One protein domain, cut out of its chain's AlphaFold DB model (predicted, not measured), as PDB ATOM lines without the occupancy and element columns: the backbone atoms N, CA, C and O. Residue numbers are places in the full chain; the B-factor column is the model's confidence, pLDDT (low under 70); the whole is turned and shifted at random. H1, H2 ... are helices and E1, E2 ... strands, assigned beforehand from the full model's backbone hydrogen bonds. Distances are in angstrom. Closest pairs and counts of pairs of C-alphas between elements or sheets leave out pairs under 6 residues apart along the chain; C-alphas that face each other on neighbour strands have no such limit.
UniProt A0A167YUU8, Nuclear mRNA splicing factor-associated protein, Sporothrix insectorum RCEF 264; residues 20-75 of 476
ATOM      1  N   ALA A  20      15.097 248.736 -34.875       82.31
ATOM      2  CA  ALA A  20      16.128 248.865 -35.908       82.31
ATOM      3  C   ALA A  20      17.300 247.878 -35.742       82.31
ATOM      4  O   ALA A  20      18.048 247.678 -36.689       82.31
ATOM      5  N   GLU A  21      17.459 247.291 -34.555       79.56
ATOM      6  CA  GLU A  21      18.519 246.333 -34.215       79.56
ATOM      7  C   GLU A  21      18.002 244.883 -34.236       79.56
ATOM      8  O   GLU A  21      18.749 243.958 -33.934       79.56
ATOM      9  N   PHE A  22      16.721 244.664 -34.564       86.19
ATOM     10  CA  PHE A  22      16.118 243.326 -34.548       86.19
ATOM     11  C   PHE A  22      16.560 242.485 -35.744       86.19
ATOM     12  O   PHE A  22      16.732 241.282 -35.596       86.19
ATOM     13  N   ASP A  23      16.793 243.116 -36.896       79.38
ATOM     14  CA  ASP A  23      17.273 242.433 -38.103       79.38
ATOM     15  C   ASP A  23      18.738 241.965 -37.977       79.38
ATOM     16  O   ASP A  23      19.181 241.113 -38.750       79.38
ATOM     17  N   ASP A  24      19.482 242.502 -37.002       81.75
ATOM     18  CA  ASP A  24      20.881 242.148 -36.730       81.75
ATOM     19  C   ASP A  24      21.023 240.967 -35.742       81.75
ATOM     20  O   ASP A  24      22.112 240.402 -35.617       81.75
ATOM     21  N   ASP A  25      19.953 240.580 -35.034       81.94
ATOM     22  CA  ASP A  25      19.959 239.470 -34.070       81.94
ATOM     23  C   ASP A  25      19.184 238.268 -34.628       81.94
ATOM     24  O   ASP A  25      17.957 238.261 -34.669       81.94
ATOM     25  N   GLU A  26      19.904 237.207 -35.006       79.00
ATOM     26  CA  GLU A  26      19.329 235.974 -35.571       79.00
ATOM     27  C   GLU A  26      18.333 235.259 -34.636       79.00
ATOM     28  O   GLU A  26      17.598 234.374 -35.077       79.00
ATOM     29  N   ARG A  27      18.296 235.617 -33.344       85.00
ATOM     30  CA  ARG A  27      17.332 235.071 -32.375       85.00
ATOM     31  C   ARG A  27      15.964 235.732 -32.468       85.00
ATOM     32  O   ARG A  27      15.017 235.207 -31.887       85.00
ATOM     33  N   ILE A  28      15.863 236.873 -33.147       86.56
ATOM     34  CA  ILE A  28      14.626 237.621 -33.334       86.56
ATOM     35  C   ILE A  28      14.082 237.327 -34.733       86.56
ATOM     36  O   ILE A  28      14.769 237.430 -35.741       86.56
ATOM     37  N   SER A  29      12.804 236.975 -34.798       85.94
ATOM     38  CA  SER A  29      12.077 236.727 -36.037       85.94
ATOM     39  C   SER A  29      10.802 237.565 -36.082       85.94
ATOM     40  O   SER A  29      10.258 237.953 -35.050       85.94
ATOM     41  N   PHE A  30      10.310 237.875 -37.280       86.38
ATOM     42  CA  PHE A  30       9.052 238.601 -37.463       86.38
ATOM     43  C   PHE A  30       7.952 237.645 -37.947       86.38
ATOM     44  O   PHE A  30       8.020 237.132 -39.070       86.38
ATOM     45  N   SER A  31       6.925 237.421 -37.120       82.44
ATOM     46  CA  SER A  31       5.732 236.657 -37.504       82.44
ATOM     47  C   SER A  31       4.897 237.481 -38.482       82.44
ATOM     48  O   SER A  31       4.293 238.493 -38.122       82.44
ATOM     49  N   LYS A  32       4.833 237.034 -39.741       74.62
ATOM     50  CA  LYS A  32       4.000 237.659 -40.786       74.62
ATOM     51  C   LYS A  32       2.502 237.412 -40.589       74.62
ATOM     52  O   LYS A  32       1.709 238.110 -41.214       74.62
ATOM     53  N   LEU A  33       2.136 236.415 -39.783       68.44
ATOM     54  CA  LEU A  33       0.745 236.068 -39.495       68.44
ATOM     55  C   LEU A  33       0.137 237.071 -38.506       68.44
ATOM     56  O   LEU A  33      -0.939 237.605 -38.758       68.44
ATOM     57  N   ASP A  34       0.883 237.377 -37.444       72.81
ATOM     58  CA  ASP A  34       0.404 238.197 -36.323       72.81
ATOM     59  C   ASP A  34       0.936 239.636 -36.365       72.81
ATOM     60  O   ASP A  34       0.459 240.507 -35.639       72.81
ATOM     61  N   GLY A  35       1.924 239.911 -37.227       83.81
ATOM     62  CA  GLY A  35       2.544 241.228 -37.375       83.81
ATOM     63  C   GLY A  35       3.433 241.632 -36.196       83.81
ATOM     64  O   GLY A  35       3.581 242.827 -35.927       83.81
ATOM     65  N   LYS A  36       4.012 240.660 -35.480       86.25
ATOM     66  CA  LYS A  36       4.783 240.870 -34.242       86.25
ATOM     67  C   LYS A  36       6.183 240.263 -34.315       86.25
ATOM     68  O   LYS A  36       6.429 239.348 -35.099       86.25
ATOM     69  N   TYR A  37       7.094 240.769 -33.484       88.19
ATOM     70  CA  TYR A  37       8.436 240.200 -33.341       88.19
ATOM     71  C   TYR A  37       8.451 239.145 -32.238       88.19
ATOM     72  O   TYR A  37       7.932 239.391 -31.150       88.19
ATOM     73  N   VAL A  38       9.062 238.000 -32.528       88.19
ATOM     74  CA  VAL A  38       9.210 236.861 -31.621       88.19
ATOM     75  C   VAL A  38      10.692 236.541 -31.479       88.19
ATOM     76  O   VAL A  38      11.381 236.370 -32.484       88.19
ATOM     77  N   ALA A  39      11.182 236.464 -30.247       86.75
ATOM     78  CA  ALA A  39      12.555 236.096 -29.938       86.75
ATOM     79  C   ALA A  39      12.614 234.723 -29.271       86.75
ATOM     80  O   ALA A  39      11.820 234.444 -28.376       86.75
ATOM     81  N   VAL A  40      13.572 233.890 -29.673       82.94
ATOM     82  CA  VAL A  40      13.760 232.541 -29.118       82.94
ATOM     83  C   VAL A  40      15.105 232.467 -28.403       82.94
ATOM     84  O   VAL A  40      16.154 232.781 -28.972       82.94
ATOM     85  N   GLN A  41      15.095 232.077 -27.130       82.06
ATOM     86  CA  GLN A  41      16.318 231.840 -26.363       82.06
ATOM     87  C   GLN A  41      16.948 230.483 -26.704       82.06
ATOM     88  O   GLN A  41      16.321 229.596 -27.279       82.06
ATOM     89  N   ALA A  42      18.219 230.298 -26.338       69.06
ATOM     90  CA  ALA A  42      18.951 229.055 -26.601       69.06
ATOM     91  C   ALA A  42      18.388 227.833 -25.842       69.06
ATOM     92  O   ALA A  42      18.692 226.698 -26.206       69.06
ATOM     93  N   ASP A  43      17.586 228.061 -24.800       72.62
ATOM     94  CA  ASP A  43      16.849 227.034 -24.061       72.62
ATOM     95  C   ASP A  43      15.489 226.680 -24.697       72.62
ATOM     96  O   ASP A  43      14.847 225.729 -24.256       72.62
ATOM     97  N   GLY A  44      15.091 227.390 -25.761       69.94
ATOM     98  CA  GLY A  44      13.819 227.215 -26.460       69.94
ATOM     99  C   GLY A  44      12.678 228.094 -25.945       69.94
ATOM    100  O   GLY A  44      11.578 227.982 -26.471       69.94
ATOM    101  N   THR A  45      12.913 228.968 -24.961       78.50
ATOM    102  CA  THR A  45      11.884 229.887 -24.447       78.50
ATOM    103  C   THR A  45      11.587 230.989 -25.463       78.50
ATOM    104  O   THR A  45      12.506 231.673 -25.927       78.50
ATOM    105  N   GLU A  46      10.310 231.189 -25.788       85.06
ATOM    106  CA  GLU A  46       9.857 232.182 -26.764       85.06
ATOM    107  C   GLU A  46       9.338 233.456 -26.077       85.06
ATOM    108  O   GLU A  46       8.740 233.424 -25.001       85.06
ATOM    109  N   PHE A  47       9.576 234.611 -26.696       85.81
ATOM    110  CA  PHE A  47       9.167 235.918 -26.192       85.81
ATOM    111  C   PHE A  47       8.539 236.738 -27.315       85.81
ATOM    112  O   PHE A  47       9.114 236.848 -28.392       85.81
ATOM    113  N   GLU A  48       7.414 237.390 -27.053       88.69
ATOM    114  CA  GLU A  48       6.770 238.338 -27.960       88.69
ATOM    115  C   GLU A  48       7.178 239.781 -27.615       88.69
ATOM    116  O   GLU A  48       7.181 240.179 -26.450       88.69
ATOM    117  N   PHE A  49       7.516 240.603 -28.611       89.00
ATOM    118  CA  PHE A  49       7.816 242.019 -28.387       89.00
ATOM    119  C   PHE A  49       6.566 242.895 -28.457       89.00
ATOM    120  O   PHE A  49       5.971 243.073 -29.526       89.00
ATOM    121  N   ASP A  50       6.242 243.555 -27.348       84.75
ATOM    122  CA  ASP A  50       5.215 244.592 -27.315       84.75
ATOM    123  C   ASP A  50       5.822 245.951 -27.708       84.75
ATOM    124  O   ASP A  50       6.656 246.520 -26.995       84.75
ATOM    125  N   GLN A  51       5.389 246.499 -28.849       80.62
ATOM    126  CA  GLN A  51       5.878 247.784 -29.369       80.62
ATOM    127  C   GLN A  51       5.415 248.996 -28.543       80.62
ATOM    128  O   GLN A  51       6.120 250.008 -28.493       80.62
ATOM    129  N   GLY A  52       4.249 248.912 -27.898       78.62
ATOM    130  CA  GLY A  52       3.709 249.977 -27.053       78.62
ATOM    131  C   GLY A  52       4.469 250.094 -25.734       78.62
ATOM    132  O   GLY A  52       4.748 251.199 -25.265       78.62
ATOM    133  N   LEU A  53       4.864 248.952 -25.170       78.75
ATOM    134  CA  LEU A  53       5.609 248.848 -23.916       78.75
ATOM    135  C   LEU A  53       7.130 248.775 -24.110       78.75
ATOM    136  O   LEU A  53       7.862 248.877 -23.120       78.75
ATOM    137  N   LYS A  54       7.589 248.606 -25.358       83.06
ATOM    138  CA  LYS A  54       8.990 248.429 -25.772       83.06
ATOM    139  C   LYS A  54       9.723 247.367 -24.948       83.06
ATOM    140  O   LYS A  54      10.853 247.587 -24.510       83.06
ATOM    141  N   ARG A  55       9.066 246.234 -24.692       85.38
ATOM    142  CA  ARG A  55       9.618 245.138 -23.884       85.38
ATOM    143  C   ARG A  55       9.229 243.775 -24.445       85.38
ATOM    144  O   ARG A  55       8.192 243.644 -25.087       85.38
ATOM    145  N   TRP A  56      10.045 242.778 -24.126       85.00
ATOM    146  CA  TRP A  56       9.785 241.372 -24.420       85.00
ATOM    147  C   TRP A  56       8.901 240.763 -23.336       85.00
ATOM    148  O   TRP A  56       9.196 240.891 -22.146       85.00
ATOM    149  N   ILE A  57       7.815 240.132 -23.757       84.06
ATOM    150  CA  ILE A  57       6.847 239.431 -22.921       84.06
ATOM    151  C   ILE A  57       7.060 237.935 -23.173       84.06
ATOM    152  O   ILE A  57       7.014 237.527 -24.330       84.06
ATOM    153  N   PRO A  58       7.344 237.118 -22.144       80.31
ATOM    154  CA  PRO A  58       7.439 235.672 -22.319       80.31
ATOM    155  C   PRO A  58       6.131 235.133 -22.902       80.31
ATOM    156  O   PRO A  58       5.061 235.424 -22.365       80.31
ATOM    157  N   LEU A  59       6.220 234.356 -23.979       72.50
ATOM    158  CA  LEU A  59       5.115 233.534 -24.459       72.50
ATOM    159  C   LEU A  59       5.078 232.311 -23.545       72.50
ATOM    160  O   LEU A  59       5.688 231.286 -23.835       72.50
ATOM    161  N   ALA A  60       4.464 232.472 -22.375       56.59
ATOM    162  CA  ALA A  60       4.164 231.338 -21.522       56.59
ATOM    163  C   ALA A  60       3.124 230.468 -22.232       56.59
ATOM    164  O   ALA A  60       2.202 230.983 -22.867       56.59
ATOM    165  N   ASP A  61       3.268 229.154 -22.116       55.16
ATOM    166  CA  ASP A  61       2.245 228.200 -22.520       55.16
ATOM    167  C   ASP A  61       0.895 228.646 -21.923       55.16
ATOM    168  O   ASP A  61       0.843 229.116 -20.783       55.16
ATOM    169  N   GLU A  62      -0.203 228.485 -22.667       56.28
ATOM    170  CA  GLU A  62      -1.568 228.935 -22.311       56.28
ATOM    171  C   GLU A  62      -2.007 228.501 -20.883       56.28
ATOM    172  O   GLU A  62      -2.887 229.095 -20.262       56.28
ATOM    173  N   GLU A  63      -1.351 227.475 -20.333       52.56
ATOM    174  CA  GLU A  63      -1.533 226.912 -18.995       52.56
ATOM    175  C   GLU A  63      -0.825 227.705 -17.868       52.56
ATOM    176  O   GLU A  63      -1.370 227.820 -16.766       52.56
ATOM    177  N   GLU A  64       0.344 228.308 -18.117       60.91
ATOM    178  CA  GLU A  64       1.077 229.112 -17.121       60.91
ATOM    179  C   GLU A  64       0.526 230.543 -17.001       60.91
ATOM    180  O   GLU A  64       0.443 231.080 -15.891       60.91
ATOM    181  N   GLU A  65       0.066 231.142 -18.106       62.66
ATOM    182  CA  GLU A  65      -0.595 232.457 -18.086       62.66
ATOM    183  C   GLU A  65      -1.940 232.393 -17.335       62.66
ATOM    184  O   GLU A  65      -2.243 233.251 -16.498       62.66
ATOM    185  N   ALA A  66      -2.697 231.304 -17.527       60.75
ATOM    186  CA  ALA A  66      -3.923 231.028 -16.781       60.75
ATOM    187  C   ALA A  66      -3.664 230.813 -15.277       60.75
ATOM    188  O   ALA A  66      -4.440 231.281 -14.437       60.75
ATOM    189  N   ALA A  67      -2.557 230.157 -14.912       61.69
ATOM    190  CA  ALA A  67      -2.186 229.938 -13.515       61.69
ATOM    191  C   ALA A  67      -1.789 231.241 -12.798       61.69
ATOM    192  O   ALA A  67      -2.152 231.445 -11.634       61.69
ATOM    193  N   LEU A  68      -1.087 232.150 -13.484       66.12
ATOM    194  CA  LEU A  68      -0.694 233.445 -12.921       66.12
ATOM    195  C   LEU A  68      -1.893 234.394 -12.761       66.12
ATOM    196  O   LEU A  68      -2.010 235.064 -11.730       66.12
ATOM    197  N   ALA A  69      -2.804 234.408 -13.740       68.62
ATOM    198  CA  ALA A  69      -4.049 235.171 -13.670       68.62
ATOM    199  C   ALA A  69      -4.949 234.674 -12.524       68.62
ATOM    200  O   ALA A  69      -5.427 235.476 -11.719       68.62
ATOM    201  N   ALA A  70      -5.089 233.351 -12.366       68.06
ATOM    202  CA  ALA A  70      -5.845 232.752 -11.265       68.06
ATOM    203  C   ALA A  70      -5.227 233.053  -9.887       68.06
ATOM    204  O   ALA A  70      -5.953 233.266  -8.912       68.06
ATOM    205  N   ALA A  71      -3.894 233.108  -9.783       71.50
ATOM    206  CA  ALA A  71      -3.211 233.481  -8.546       71.50
ATOM    207  C   ALA A  71      -3.421 234.965  -8.183       71.50
ATOM    208  O   ALA A  71      -3.604 235.291  -7.008       71.50
ATOM    209  N   GLN A  72      -3.435 235.865  -9.175       72.31
ATOM    210  CA  GLN A  72      -3.743 237.283  -8.957       72.31
ATOM    211  C   GLN A  72      -5.204 237.502  -8.544       72.31
ATOM    212  O   GLN A  72      -5.467 238.299  -7.640       72.31
ATOM    213  N   GLU A  73      -6.142 236.764  -9.139       70.38
ATOM    214  CA  GLU A  73      -7.563 236.838  -8.789       70.38
ATOM    215  C   GLU A  73      -7.825 236.299  -7.370       70.38
ATOM    216  O   GLU A  73      -8.519 236.933  -6.571       70.38
ATOM    217  N   GLN A  74      -7.171 235.194  -6.987       67.56
ATOM    218  CA  GLN A  74      -7.220 234.668  -5.616       67.56
ATOM    219  C   GLN A  74      -6.632 235.645  -4.588       67.56
ATOM    220  O   GLN A  74      -7.173 235.778  -3.488       67.56
ATOM    221  N   ALA A  75      -5.562 236.368  -4.934       69.31
ATOM    222  CA  ALA A  75      -4.992 237.396  -4.064       69.31
ATOM    223  C   ALA A  75      -5.922 238.615  -3.907       69.31
ATOM    224  O   ALA A  75      -6.016 239.173  -2.812       69.31
TER     225      ALA A  75
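What this domain is: This is residues 20 to 75 of the 476 residues of the protein "Nuclear mRNA splicing factor-associated protein" of Sporothrix insectorum RCEF 264 (UniProt A0A167YUU8). A small, strongly twisted sheet of four strands, E1 to E4, forms the body, and one helix, H1, sticks out from it as a free arm at the end of the printed part. The 56 residues hold E1, E2, E3, E4 and H1 in that order, a mixed class. The strands form an antiparallel meander, each beside the one before. The whole is loose, with a radius of gyration of the C-alphas of 13.5 A, and spans 42 by 27 by 19 A.

Where its parts are: E1 is residues 28 to 31, from C-alpha 28 at (14.626, 237.621, -33.334). E2 is residues 36 to 40 and E3 residues 46 to 50, each 13.3 A long. E4 is residues 55 to 58. H1, residues 62 to 75, runs 20.4 A to C-alpha 75 at (-4.992, 237.396, -4.064).

How they stand to each other: Hairpin E1 and E2 has N 29 and O 38 at 2.8 A; hairpin E2 and E3, N 39 and O 47 at 2.8 A; hairpin E3 and E4, N 48 and O 57 at 2.8 A. The sheet is only just strongly twisted, its C-alphas up to 4.4 A off the best plane. H1 is not on the sheet; 9 of its 10 O i to N i+4 pairs are within hydrogen-bond range.

The domain as a whole: The printed part has no cut, and its links are tight. Confidence is low at residues 33, 42, 44, 60 to 70 and 74 to 75.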